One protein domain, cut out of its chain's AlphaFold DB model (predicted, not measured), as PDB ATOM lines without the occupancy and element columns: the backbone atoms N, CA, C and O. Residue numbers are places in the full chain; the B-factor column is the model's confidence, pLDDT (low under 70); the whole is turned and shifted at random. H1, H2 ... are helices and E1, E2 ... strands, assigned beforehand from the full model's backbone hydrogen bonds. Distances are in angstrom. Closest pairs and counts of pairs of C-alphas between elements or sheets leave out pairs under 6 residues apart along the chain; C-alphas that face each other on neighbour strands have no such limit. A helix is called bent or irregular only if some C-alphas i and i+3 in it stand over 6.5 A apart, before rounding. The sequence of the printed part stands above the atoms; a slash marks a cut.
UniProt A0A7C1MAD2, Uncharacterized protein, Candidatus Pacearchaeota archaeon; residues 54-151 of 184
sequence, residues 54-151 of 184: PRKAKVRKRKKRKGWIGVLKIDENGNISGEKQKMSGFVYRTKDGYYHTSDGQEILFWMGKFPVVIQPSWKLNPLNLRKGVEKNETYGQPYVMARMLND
ATOM      1  N   PRO A  54     128.627 157.688 108.334       85.25
ATOM      2  CA  PRO A  54     129.246 157.904 109.629       85.25
ATOM      3  C   PRO A  54     130.772 157.807 109.521       85.25
ATOM      4  O   PRO A  54     131.333 156.835 109.006       85.25
ATOM      5  N   ARG A  55     131.493 158.813 110.036       86.00
ATOM      6  CA  ARG A  55     132.974 158.840 110.018       86.00
ATOM      7  C   ARG A  55     133.583 157.579 110.647       86.00
ATOM      8  O   ARG A  55     134.668 157.136 110.241       86.00
ATOM      9  N   LYS A  56     132.867 156.999 111.615       87.62
ATOM     10  CA  LYS A  56     133.231 155.763 112.302       87.62
ATOM     11  C   LYS A  56     133.082 154.511 111.423       87.62
ATOM     12  O   LYS A  56     133.894 153.626 111.602       87.62
ATOM     13  N   ALA A  57     132.211 154.481 110.412       88.38
ATOM     14  CA  ALA A  57     132.114 153.376 109.441       88.38
ATOM     15  C   ALA A  57     133.022 153.569 108.201       88.38
ATOM     16  O   ALA A  57     133.291 152.647 107.438       88.38
ATOM     17  N   LYS A  58     133.568 154.776 107.993       90.69
ATOM     18  CA  LYS A  58     134.399 155.104 106.818       90.69
ATOM     19  C   LYS A  58     135.785 154.434 106.840       90.69
ATOM     20  O   LYS A  58     136.697 154.882 107.550       90.69
ATOM     21  N   VAL A  59     136.000 153.423 105.998       90.94
ATOM     22  CA  VAL A  59     137.291 152.716 105.864       90.94
ATOM     23  C   VAL A  59     138.245 153.425 104.885       90.94
ATOM     24  O   VAL A  59     137.882 153.765 103.761       90.94
ATOM     25  N   ARG A  60     139.506 153.652 105.296       89.31
ATOM     26  CA  ARG A  60     140.567 154.254 104.450       89.31
ATOM     27  C   ARG A  60     141.228 153.207 103.534       89.31
ATOM     28  O   ARG A  60     141.257 152.030 103.879       89.31
ATOM     29  N   LYS A  61     141.863 153.637 102.430       89.19
ATOM     30  CA  LYS A  61     142.509 152.765 101.414       89.19
ATOM     31  C   LYS A  61     143.442 151.701 102.017       89.19
ATOM     32  O   LYS A  61     143.308 150.525 101.697       89.19
ATOM     33  N   ARG A  62     144.320 152.088 102.955       90.88
ATOM     34  CA  ARG A  62     145.247 151.160 103.641       90.88
ATOM     35  C   ARG A  62     144.522 150.080 104.448       90.88
ATOM     36  O   ARG A  62     144.974 148.945 104.479       90.88
ATOM     37  N   LYS A  63     143.413 150.430 105.104       91.00
ATOM     38  CA  LYS A  63     142.609 149.483 105.888       91.00
ATOM     39  C   LYS A  63     141.787 148.571 104.976       91.00
ATOM     40  O   LYS A  63     141.753 147.374 105.214       91.00
ATOM     41  N   LYS A  64     141.246 149.102 103.876       88.69
ATOM     42  CA  LYS A  64     140.545 148.306 102.858       88.69
ATOM     43  C   LYS A  64     141.429 147.177 102.306       88.69
ATOM     44  O   LYS A  64     141.006 146.034 102.297       88.69
ATOM     45  N   ARG A  65     142.689 147.480 101.960       88.25
ATOM     46  CA  ARG A  65     143.676 146.470 101.513       88.25
ATOM     47  C   ARG A  65     143.959 145.374 102.549       88.25
ATOM     48  O   ARG A  65     144.413 144.304 102.186       88.25
ATOM     49  N   LYS A  66     143.716 145.647 103.832       89.62
ATOM     50  CA  LYS A  66     143.919 144.710 104.948       89.62
ATOM     51  C   LYS A  66     142.635 143.958 105.340       89.62
ATOM     52  O   LYS A  66     142.595 143.422 106.445       89.62
ATOM     53  N   GLY A  67     141.585 144.005 104.512       88.88
ATOM     54  CA  GLY A  67     140.304 143.344 104.788       88.88
ATOM     55  C   GLY A  67     139.460 144.031 105.865       88.88
ATOM     56  O   GLY A  67     138.753 143.367 106.614       88.88
ATOM     57  N   TRP A  68     139.567 145.356 106.019       93.62
ATOM     58  CA  TRP A  68     138.686 146.091 106.935       93.62
ATOM     59  C   TRP A  68     137.388 146.503 106.251       93.62
ATOM     60  O   TRP A  68     137.414 147.044 105.141       93.62
ATOM     61  N   ILE A  69     136.296 146.375 106.992       93.25
ATOM     62  CA  ILE A  69     134.945 146.776 106.608       93.25
ATOM     63  C   ILE A  69     134.394 147.813 107.590       93.25
ATOM     64  O   ILE A  69     134.842 147.918 108.737       93.25
ATOM     65  N   GLY A  70     133.466 148.639 107.113       93.75
ATOM     66  CA  GLY A  70     132.611 149.440 107.979       93.75
ATOM     67  C   GLY A  70     131.423 148.598 108.421       93.75
ATOM     68  O   GLY A  70     130.831 147.918 107.593       93.75
ATOM     69  N   VAL A  71     131.068 148.647 109.695       94.12
ATOM     70  CA  VAL A  71     129.857 148.009 110.216       94.12
ATOM     71  C   VAL A  71     128.924 149.127 110.656       94.12
ATOM     72  O   VAL A  71     129.334 150.019 111.405       94.12
ATOM     73  N   LEU A  72     127.703 149.119 110.133       93.75
ATOM     74  CA  LEU A  72     126.587 149.897 110.652       93.75
ATOM     75  C   LEU A  72     125.781 148.963 111.544       93.75
ATOM     76  O   LEU A  72     125.050 148.111 111.046       93.75
ATOM     77  N   LYS A  73     125.980 149.088 112.849       92.88
ATOM     78  CA  LYS A  73     125.272 148.306 113.849       92.88
ATOM     79  C   LYS A  73     123.909 148.941 114.101       92.88
ATOM     80  O   LYS A  73     123.844 150.148 114.330       92.88
ATOM     81  N   ILE A  74     122.858 148.130 114.056       92.69
ATOM     82  CA  ILE A  74     121.505 148.517 114.459       92.69
ATOM     83  C   ILE A  74     121.236 147.885 115.825       92.69
ATOM     84  O   ILE A  74     121.187 146.659 115.959       92.69
ATOM     85  N   ASP A  75     121.126 148.727 116.846       90.50
ATOM     86  CA  ASP A  75     120.760 148.310 118.199       90.50
ATOM     87  C   ASP A  75     119.249 148.027 118.281       90.50
ATOM     88  O   ASP A  75     118.480 148.514 117.453       90.50
ATOM     89  N   GLU A  76     118.810 147.267 119.286       87.75
ATOM     90  CA  GLU A  76     117.390 146.919 119.505       87.75
ATOM     91  C   GLU A  76     116.487 148.156 119.621       87.75
ATOM     92  O   GLU A  76     115.371 148.170 119.113       87.75
ATOM     93  N   ASN A  77     117.021 149.250 120.171       88.12
ATOM     94  CA  ASN A  77     116.335 150.542 120.276       88.12
ATOM     95  C   ASN A  77     116.235 151.299 118.931       88.12
ATOM     96  O   ASN A  77     115.876 152.474 118.908       88.12
ATOM     97  N   GLY A  78     116.645 150.688 117.815       82.38
ATOM     98  CA  GLY A  78     116.667 151.305 116.483       82.38
ATOM     99  C   GLY A  78     117.824 152.284 116.252       82.38
ATOM    100  O   GLY A  78     117.908 152.914 115.196       82.38
ATOM    101  N   ASN A  79     118.742 152.421 117.211       89.06
ATOM    102  CA  ASN A  79     119.898 153.302 117.079       89.06
ATOM    103  C   ASN A  79     120.922 152.728 116.088       89.06
ATOM    104  O   ASN A  79     121.264 151.547 116.147       89.06
ATOM    105  N   ILE A  80     121.450 153.577 115.198       89.62
ATOM    106  CA  ILE A  80     122.445 153.179 114.195       89.62
ATOM    107  C   ILE A  80     123.816 153.713 114.594       89.62
ATOM    108  O   ILE A  80     124.112 154.907 114.472       89.62
ATOM    109  N   SER A  81     124.700 152.812 115.004       90.88
ATOM    110  CA  SER A  81     126.084 153.135 115.333       90.88
ATOM    111  C   SER A  81     127.046 152.625 114.258       90.88
ATOM    112  O   SER A  81     126.824 151.625 113.586       90.88
ATOM    113  N   GLY A  82     128.127 153.370 114.020       92.12
ATOM    114  CA  GLY A  82     129.134 153.008 113.023       92.12
ATOM    115  C   GLY A  82     130.434 152.559 113.675       92.12
ATOM    116  O   GLY A  82     130.935 153.233 114.578       92.12
ATOM    117  N   GLU A  83     131.052 151.509 113.149       93.31
ATOM    118  CA  GLU A  83     132.376 151.050 113.567       93.31
ATOM    119  C   GLU A  83     133.204 150.476 112.405       93.31
ATOM    120  O   GLU A  83     132.720 150.325 111.284       93.31
ATOM    121  N   LYS A  84     134.502 150.228 112.639       94.06
ATOM    122  CA  LYS A  84     135.411 149.623 111.646       94.06
ATOM    123  C   LYS A  84     135.909 148.326 112.221       94.06
ATOM    124  O   LYS A  84     136.622 148.375 113.221       94.06
ATOM    125  N   GLN A  85     135.630 147.233 111.535       93.62
ATOM    126  CA  GLN A  85     136.104 145.925 111.942       93.62
ATOM    127  C   GLN A  85     137.001 145.324 110.877       93.62
ATOM    128  O   GLN A  85     136.888 145.620 109.684       93.62
ATOM    129  N   LYS A  86     137.966 144.531 111.332       92.12
ATOM    130  CA  LYS A  86     138.812 143.738 110.452       92.12
ATOM    131  C   LYS A  86     138.140 142.382 110.282       92.12
ATOM    132  O   LYS A  86     137.906 141.706 111.278       92.12
ATOM    133  N   MET A  87     137.872 141.989 109.043       89.88
ATOM    134  CA  MET A  87     137.429 140.630 108.763       89.88
ATOM    135  C   MET A  87     138.603 139.665 108.890       89.88
ATOM    136  O   MET A  87     139.739 139.977 108.516       89.88
ATOM    137  N   SER A  88     138.320 138.480 109.412       86.56
ATOM    138  CA  SER A  88     139.231 137.348 109.392       86.56
ATOM    139  C   SER A  88     138.500 136.160 108.788       86.56
ATOM    140  O   SER A  88     137.697 135.521 109.462       86.56
ATOM    141  N   GLY A  89     138.772 135.878 107.513       85.00
ATOM    142  CA  GLY A  89     137.934 134.967 106.735       85.00
ATOM    143  C   GLY A  89     136.528 135.551 106.595       85.00
ATOM    144  O   GLY A  89     136.388 136.708 106.199       85.00
ATOM    145  N   PHE A  90     135.518 134.779 106.993       85.31
ATOM    146  CA  PHE A  90     134.099 135.149 106.929       85.31
ATOM    147  C   PHE A  90     133.556 135.766 108.225       85.31
ATOM    148  O   PHE A  90     132.383 136.114 108.295       85.31
ATOM    149  N   VAL A  91     134.392 135.912 109.261       89.19
ATOM    150  CA  VAL A  91     133.967 136.364 110.594       89.19
ATOM    151  C   VAL A  91     134.557 137.727 110.915       89.19
ATOM    152  O   VAL A  91     135.710 138.032 110.585       89.19
ATOM    153  N   TYR A  92     133.786 138.538 111.627       91.44
ATOM    154  CA  TYR A  92     134.271 139.741 112.282       91.44
ATOM    155  C   TYR A  92     133.676 139.856 113.686       91.44
ATOM    156  O   TYR A  92     132.618 139.304 113.981       91.44
ATOM    157  N   ARG A  93     134.391 140.554 114.569       91.12
ATOM    158  CA  ARG A  93     133.980 140.781 115.956       91.12
ATOM    159  C   ARG A  93     133.583 142.240 116.124       91.12
ATOM    160  O   ARG A  93     134.368 143.114 115.751       91.12
ATOM    161  N   THR A  94     132.395 142.508 116.648       90.00
ATOM    162  CA  THR A  94     131.955 143.870 116.982       90.00
ATOM    163  C   THR A  94     132.641 144.356 118.256       90.00
ATOM    164  O   THR A  94     133.229 143.568 119.004       90.00
ATOM    165  N   LYS A  95     132.619 145.668 118.522       87.12
ATOM    166  CA  LYS A  95     133.210 146.207 119.764       87.12
ATOM    167  C   LYS A  95     132.580 145.644 121.033       87.12
ATOM    168  O   LYS A  95     133.279 145.525 122.031       87.12
ATOM    169  N   ASP A  96     131.310 145.267 120.956       85.06
ATOM    170  CA  ASP A  96     130.552 144.684 122.066       85.06
ATOM    171  C   ASP A  96     130.958 143.232 122.352       85.06
ATOM    172  O   ASP A  96     130.501 142.619 123.308       85.06
ATOM    173  N   GLY A  97     131.856 142.674 121.536       83.88
ATOM    174  CA  GLY A  97     132.443 141.362 121.747       83.88
ATOM    175  C   GLY A  97     131.750 140.237 120.987       83.88
ATOM    176  O   GLY A  97     132.326 139.151 120.939       83.88
ATOM    177  N   TYR A  98     130.605 140.501 120.357       87.94
ATOM    178  CA  TYR A  98     129.859 139.530 119.561       87.94
ATOM    179  C   TYR A  98     130.544 139.226 118.229       87.94
ATOM    180  O   TYR A  98     131.173 140.087 117.607       87.94
ATOM    181  N   TYR A  99     130.414 137.978 117.794       89.38
ATOM    182  CA  TYR A  99     130.926 137.513 116.513       89.38
ATOM    183  C   TYR A  99     129.791 137.434 115.507       89.38
ATOM    184  O   TYR A  99     128.721 136.915 115.808       89.38
ATOM    185  N   HIS A 100     130.062 137.923 114.305       90.19
ATOM    186  CA  HIS A 100     129.121 137.916 113.196       90.19
ATOM    187  C   HIS A 100     129.796 137.358 111.950       90.19
ATOM    188  O   HIS A 100     131.022 137.446 111.791       90.19
ATOM    189  N   THR A 101     128.986 136.807 111.057       88.94
ATOM    190  CA  THR A 101     129.440 136.148 109.830       88.94
ATOM    191  C   THR A 101     128.890 136.806 108.592       88.94
ATOM    192  O   THR A 101     127.726 137.167 108.559       88.94
ATOM    193  N   SER A 102     129.716 136.948 107.562       86.50
ATOM    194  CA  SER A 102     129.308 137.481 106.262       86.50
ATOM    195  C   SER A 102     129.894 136.621 105.154       86.50
ATOM    196  O   SER A 102     131.081 136.285 105.190       86.50
ATOM    197  N   ASP A 103     129.068 136.297 104.162       80.94
ATOM    198  CA  ASP A 103     129.487 135.595 102.945       80.94
ATOM    199  C   ASP A 103     130.053 136.561 101.880       80.94
ATOM    200  O   ASP A 103     130.563 136.151 100.837       80.94
ATOM    201  N   GLY A 104     130.000 137.866 102.172       82.12
ATOM    202  CA  GLY A 104     130.489 138.951 101.335       82.12
ATOM    203  C   GLY A 104     129.450 139.495 100.355       82.12
ATOM    204  O   GLY A 104     129.656 140.579  99.803       82.12
ATOM    205  N   GLN A 105     128.325 138.806 100.154       84.19
ATOM    206  CA  GLN A 105     127.242 139.271  99.288       84.19
ATOM    207  C   GLN A 105     126.485 140.438  99.925       84.19
ATOM    208  O   GLN A 105     126.022 141.335  99.212       84.19
ATOM    209  N   GLU A 106     126.446 140.484 101.260       85.94
ATOM    210  CA  GLU A 106     125.812 141.558 102.027       85.94
ATOM    211  C   GLU A 106     126.675 142.830 102.093       85.94
ATOM    212  O   GLU A 106     126.241 143.859 102.615       85.94
ATOM    213  N   ILE A 107     127.907 142.798 101.563       88.69
ATOM    214  CA  ILE A 107     128.782 143.972 101.535       88.69
ATOM    215  C   ILE A 107     128.268 144.972 100.504       88.69
ATOM    216  O   ILE A 107     128.245 144.737  99.290       88.69
ATOM    217  N   LEU A 108     127.932 146.155 101.004       89.88
ATOM    218  CA  LEU A 108     127.486 147.296 100.225       89.88
ATOM    219  C   LEU A 108     128.630 148.288 100.056       89.88
ATOM    220  O   LEU A 108     129.441 148.507 100.957       89.88
ATOM    221  N   PHE A 109     128.685 148.951  98.905       89.56
ATOM    222  CA  PHE A 109     129.636 150.033  98.677       89.56
ATOM    223  C   PHE A 109     128.945 151.378  98.847       89.56
ATOM    224  O   PHE A 109     128.381 151.939  97.910       89.56
ATOM    225  N   TRP A 110     129.040 151.939 100.050       87.38
ATOM    226  CA  TRP A 110     128.495 153.258 100.337       87.38
ATOM    227  C   TRP A 110     129.177 154.317  99.461       87.38
ATOM    228  O   TRP A 110     130.409 154.471  99.499       87.38
ATOM    229  N   MET A 111     128.378 155.054  98.680       84.69
ATOM    230  CA  MET A 111     128.847 155.994  97.648       84.69
ATOM    231  C   MET A 111     129.865 155.358  96.674       84.69
ATOM    232  O   MET A 111     130.835 156.008  96.285       84.69
ATOM    233  N   GLY A 112     129.742 154.057  96.385       84.12
ATOM    234  CA  GLY A 112     130.663 153.316  95.510       84.12
ATOM    235  C   GLY A 112     132.093 153.153  96.052       84.12
ATOM    236  O   GLY A 112     132.951 152.587  95.382       84.12
ATOM    237  N   LYS A 113     132.394 153.643  97.266       86.44
ATOM    238  CA  LYS A 113     133.777 153.758  97.762       86.44
ATOM    239  C   LYS A 113     134.038 153.048  99.077       86.44
ATOM    240  O   LYS A 113     135.165 152.584  99.274       86.44
ATOM    241  N   PHE A 114     133.086 152.984  99.998       90.38
ATOM    242  CA  PHE A 114     133.333 152.440 101.336       90.38
ATOM    243  C   PHE A 114     132.596 151.111 101.502       90.38
ATOM    244  O   PHE A 114     131.374 151.136 101.422       90.38
ATOM    245  N   PRO A 115     133.302 149.983 101.714       92.00
ATOM    246  CA  PRO A 115     132.645 148.716 102.001       92.00
ATOM    247  C   PRO A 115     131.994 148.808 103.379       92.00
ATOM    248  O   PRO A 115     132.666 149.147 104.362       92.00
ATOM    249  N   VAL A 116     130.694 148.561 103.423       92.38
ATOM    250  CA  VAL A 116     129.848 148.672 104.604       92.38
ATOM    251  C   VAL A 116     128.920 147.468 104.658       92.38
ATOM    252  O   VAL A 116     128.327 147.107 103.648       92.38
ATOM    253  N   VAL A 117     128.780 146.885 105.841       93.06
ATOM    254  CA  VAL A 117     127.740 145.904 106.161       93.06
ATOM    255  C   VAL A 117     126.775 146.516 107.167       93.06
ATOM    256  O   VAL A 117     127.177 147.353 107.982       93.06
ATOM    257  N   ILE A 118     125.510 146.117 107.103       92.44
ATOM    258  CA  ILE A 118     124.492 146.518 108.074       92.44
ATOM    259  C   ILE A 118     124.236 145.315 108.972       92.44
ATOM    260  O   ILE A 118     123.747 144.295 108.497       92.44
ATOM    261  N   GLN A 119     124.593 145.425 110.246       92.69
ATOM    262  CA  GLN A 119     124.523 144.328 111.203       92.69
ATOM    263  C   GLN A 119     123.483 144.642 112.282       92.69
ATOM    264  O   GLN A 119     123.727 145.516 113.118       92.69
ATOM    265  N   PRO A 120     122.340 143.945 112.306       90.88
ATOM    266  CA  PRO A 120     121.450 143.975 113.456       90.88
ATOM    267  C   PRO A 120     122.138 143.325 114.654       90.88
ATOM    268  O   PRO A 120     122.840 142.323 114.502       90.88
ATOM    269  N   SER A 121     121.913 143.872 115.843       88.19
ATOM    270  CA  SER A 121     122.434 143.317 117.101       88.19
ATOM    271  C   SER A 121     121.881 141.921 117.411       88.19
ATOM    272  O   SER A 121     122.621 141.080 117.908       88.19
ATOM    273  N   TRP A 122     120.632 141.646 117.034       85.31
ATOM    274  CA  TRP A 122     119.934 140.377 117.284       85.31
ATOM    275  C   TRP A 122     120.146 139.298 116.206       85.31
ATOM    276  O   TRP A 122     119.571 138.217 116.301       85.31
ATOM    277  N   LYS A 123     120.935 139.569 115.156       86.38
ATOM    278  CA  LYS A 123     121.213 138.600 114.080       86.38
ATOM    279  C   LYS A 123     122.687 138.212 114.038       86.38
ATOM    280  O   LYS A 123     123.568 139.032 114.283       86.38
ATOM    281  N   LEU A 124     122.963 136.967 113.645       86.25
ATOM    282  CA  LEU A 124     124.333 136.494 113.420       86.25
ATOM    283  C   LEU A 124     124.916 137.036 112.107       86.25
ATOM    284  O   LEU A 124     126.087 137.414 112.054       86.25
ATOM    285  N   ASN A 125     124.085 137.098 111.066       88.12
ATOM    286  CA  ASN A 125     124.473 137.543 109.731       88.12
ATOM    287  C   ASN A 125     124.009 138.991 109.476       88.12
ATOM    288  O   ASN A 125     123.001 139.421 110.053       88.12
ATOM    289  N   PRO A 126     124.716 139.753 108.625       88.75
ATOM    290  CA  PRO A 126     124.281 141.065 108.180       88.75
ATOM    291  C   PRO A 126     122.975 141.009 107.391       88.75
ATOM    292  O   PRO A 126     122.609 139.990 106.807       88.75
ATOM    293  N   LEU A 127     122.299 142.153 107.306       87.75
ATOM    294  CA  LEU A 127     121.169 142.319 106.403       87.75
ATOM    295  C   LEU A 127     121.647 142.311 104.954       87.75
ATOM    296  O   LEU A 127     122.471 143.138 104.551       87.75
ATOM    297  N   ASN A 128     121.063 141.423 104.157       84.50
ATOM    298  CA  ASN A 128     121.265 141.421 102.721       84.50
ATOM    299  C   ASN A 128     120.247 142.358 102.058       84.50
ATOM    300  O   ASN A 128     119.046 142.108 102.084       84.50
ATOM    301  N   LEU A 129     120.728 143.459 101.476       79.88
ATOM    302  CA  LEU A 129     119.878 144.412 100.746       79.88
ATOM    303  C   LEU A 129     119.759 144.088  99.247       79.88
ATOM    304  O   LEU A 129     119.148 144.852  98.498       79.88
ATOM    305  N   ARG A 130     120.356 142.984  98.777       76.75
ATOM    306  CA  ARG A 130     120.211 142.535  97.388       76.75
ATOM    307  C   ARG A 130     118.921 141.729  97.238       76.75
ATOM    308  O   ARG A 130     118.658 140.816  98.011       76.75
ATOM    309  N   LYS A 131     118.129 142.049  96.213       69.94
ATOM    310  CA  LYS A 131     116.913 141.296  95.875       69.94
ATOM    311  C   LYS A 131     117.281 139.869  95.438       69.94
ATOM    312  O   LYS A 131     118.195 139.708  94.634       69.94
ATOM    313  N   GLY A 132     116.553 138.866  95.937       64.94
ATOM    314  CA  GLY A 132     116.624 137.477  95.453       64.94
ATOM    315  C   GLY A 132     117.665 136.569  96.118       64.94
ATOM    316  O   GLY A 132     117.919 135.485  95.607       64.94
ATOM    317  N   VAL A 133     118.272 136.981  97.237       63.38
ATOM    318  CA  VAL A 133     119.217 136.145  97.998       63.38
ATOM    319  C   VAL A 133     118.673 135.910  99.407       63.38
ATOM    320  O   VAL A 133     119.158 136.472 100.386       63.38
ATOM    321  N   GLU A 134     117.647 135.075  99.512       58.41
ATOM    322  CA  GLU A 134     117.232 134.493 100.790       58.41
ATOM    323  C   GLU A 134     118.052 133.219 101.016       58.41
ATOM    324  O   GLU A 134     117.641 132.114 100.677       58.41
ATOM    325  N   LYS A 135     119.287 133.372 101.506       59.16
ATOM    326  CA  LYS A 135     120.085 132.223 101.949       59.16
ATOM    327  C   LYS A 135     119.789 131.917 103.414       59.16
ATOM    328  O   LYS A 135     119.760 132.823 104.244       59.16
ATOM    329  N   ASN A 136     119.644 130.627 103.718       57.34
ATOM    330  CA  ASN A 136     119.480 130.104 105.073       57.34
ATOM    331  C   ASN A 136     120.576 130.622 106.022       57.34
ATOM    332  O   ASN A 136     121.770 130.542 105.725       57.34
ATOM    333  N   GLU A 137     120.163 131.113 107.193       61.78
ATOM    334  CA  GLU A 137     121.014 131.816 108.166       61.78
ATOM    335  C   GLU A 137     122.059 130.908 108.867       61.78
ATOM    336  O   GLU A 137     122.989 131.403 109.507       61.78
ATOM    337  N   THR A 138     121.964 129.582 108.715       59.00
ATOM    338  CA  THR A 138     122.721 128.583 109.500       59.00
ATOM    339  C   THR A 138     124.197 128.419 109.102       59.00
ATOM    340  O   THR A 138     124.966 127.793 109.825       59.00
ATOM    341  N   TYR A 139     124.653 128.999 107.989       63.38
ATOM    342  CA  TYR A 139     126.018 128.767 107.482       63.38
ATOM    343  C   TYR A 139     127.137 129.356 108.368       63.38
ATOM    344  O   TYR A 139     128.279 128.901 108.325       63.38
ATOM    345  N   GLY A 140     126.832 130.362 109.190       69.19
ATOM    346  CA  GLY A 140     127.837 131.135 109.926       69.19
ATOM    347  C   GLY A 140     128.418 130.470 111.180       69.19
ATOM    348  O   GLY A 140     129.563 130.722 111.558       69.19
ATOM    349  N   GLN A 141     127.657 129.594 111.830       79.00
ATOM    350  CA  GLN A 141     128.002 129.049 113.148       79.00
ATOM    351  C   GLN A 141     129.380 128.354 113.231       79.00
ATOM    352  O   GLN A 141     130.145 128.696 114.141       79.00
ATOM    353  N   PRO A 142     129.776 127.454 112.304       81.88
ATOM    354  CA  PRO A 142     131.085 126.800 112.386       81.88
ATOM    355  C   PRO A 142     132.247 127.794 112.252       81.88
ATOM    356  O   PRO A 142     133.268 127.654 112.927       81.88
ATOM    357  N   TYR A 143     132.090 128.838 111.434       83.12
ATOM    358  CA  TYR A 143     133.112 129.871 111.273       83.12
ATOM    359  C   TYR A 143     133.279 130.702 112.541       83.12
ATOM    360  O   TYR A 143     134.409 130.979 112.951       83.12
ATOM    361  N   VAL A 144     132.167 131.065 113.186       84.69
ATOM    362  CA  VAL A 144     132.191 131.766 114.474       84.69
ATOM    363  C   VAL A 144     132.893 130.923 115.528       84.69
ATOM    364  O   VAL A 144     133.806 131.423 116.184       84.69
ATOM    365  N   MET A 145     132.550 129.638 115.637       84.12
ATOM    366  CA  MET A 145     133.172 128.747 116.616       84.12
ATOM    367  C   MET A 145     134.680 128.608 116.380       84.12
ATOM    368  O   MET A 145     135.473 128.797 117.301       84.12
ATOM    369  N   ALA A 146     135.102 128.387 115.132       83.56
ATOM    370  CA  ALA A 146     136.519 128.339 114.779       83.56
ATOM    371  C   ALA A 146     137.244 129.651 115.120       83.56
ATOM    372  O   ALA A 146     138.397 129.641 115.561       83.56
ATOM    373  N   ARG A 147     136.585 130.802 114.939       84.69
ATOM    374  CA  ARG A 147     137.154 132.103 115.295       84.69
ATOM    375  C   ARG A 147     137.275 132.280 116.807       84.69
ATOM    376  O   ARG A 147     138.315 132.749 117.260       84.69
ATOM    377  N   MET A 148     136.253 131.892 117.563       84.94
ATOM    378  CA  MET A 148     136.261 131.948 119.024       84.94
ATOM    379  C   MET A 148     137.390 131.101 119.606       84.94
ATOM    380  O   MET A 148     138.159 131.607 120.419       84.94
ATOM    381  N   LEU A 149     137.556 129.863 119.130       82.38
ATOM    382  CA  LEU A 149     138.661 128.989 119.537       82.38
ATOM    383  C   LEU A 149     140.025 129.624 119.220       82.38
ATOM    384  O   LEU A 149     140.909 129.662 120.070       82.38
ATOM    385  N   ASN A 150     140.183 130.211 118.030       82.44
ATOM    386  CA  ASN A 150     141.412 130.915 117.650       82.44
ATOM    387  C   ASN A 150     141.711 132.159 118.503       82.44
ATOM    388  O   ASN A 150     142.881 132.488 118.699       82.44
ATOM    389  N   ASP A 151     140.681 132.879 118.954       80.88
ATOM    390  CA  ASP A 151     140.842 134.054 119.812       80.88
ATOM    391  C   ASP A 151     141.083 133.659 121.287       80.88
ATOM    392  O   ASP A 151     141.706 134.430 122.016       80.88
TER     393      ASP A 151
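What this domain is: This is residues 54 to 151 of the 184 residues of an uncharacterized protein of Candidatus Pacearchaeota archaeon (UniProt A0A7C1MAD2). A strongly twisted sheet of four strands makes the larger part, and a small hairpin, E3 and E4, lies between it and the long helix H2, which covers the hairpin's other side. The short helix H1 sits by the beginning of E1, and a long loop, residues 121 to 136, takes the printed part from E6 round to H2. The 98 printed residues hold two named helices and six named strands, in the order H1 E1 E2 E3 E4 E5 E6 H2, of the class mixed, helices and strands. The large sheet runs E2 E1 E6 E5 and is mixed; E3 and E4 are antiparallel. The whole is compact, with a radius of gyration of the C-alphas of 12.8 A, and rounded, spanning 32 by 30 by 27 A.

Where its parts are: H1 is residues 61 to 64, with C-alpha 61 at (142.509, 152.765, 101.414). E1, residues 68 to 74, is 18.9 A long, and E2, residues 80 to 86, is 19.3 A long. E3 is residues 91 to 93, E4 residues 99 to 101 and E5 residues 108 to 110. E6, residues 114 to 120, is 19.0 A long and begins at C-alpha 114 (133.333, 152.440, 101.336). H2, residues 137 to 151, is 23.1 A long and ends at C-alpha 151 (140.842, 134.054, 119.812); it is irregular, with C-alphas 139 and 142 7.3 A apart.

How they stand to each other: In the large sheet E1 and E2 form a hairpin, antiparallel at 154 degrees, with N 71 and O 83 2.8 A apart, within hydrogen-bond range. E1 and E6 are parallel at 36 degrees, with N 72 and O 117 at 2.8 A. E6 is staggered: residues 116 to 120 pair with E1, residues 114 to 116 with E5. E5 and E6 form a hairpin, antiparallel at 119 degrees, with N 108 and O 116 at 2.8 A. H1 is on this sheet at a height of 7.3 A, over none of its strands, but only just: 2 of its C-alphas fall on E1. The hairpin E3 and E4, antiparallel at 150 degrees, has N 100 and O 92 at 2.9 A. The closest C-alphas of E2 and E3 are those of Lys 86 and Tyr 92, 6.3 A apart. Those of E4 and H2 are Thr 101 and Gly 140, 5.3 A apart. H2 is not on the large sheet. In H2, 8 of 11 O i to N i+4 pairs are within range; H1 is too short for such a pair.

The domain as a whole: The two C-alphas farthest apart, of Met 111 and Leu 149, are 36.1 A from each other. The printed part has no cut. The link from E6 to H2 is long, with 16 residues. Mean pLDDT of the printed part is 85.4; residues 131 to 140, of which 137 to 140 belong to H2, are under 70.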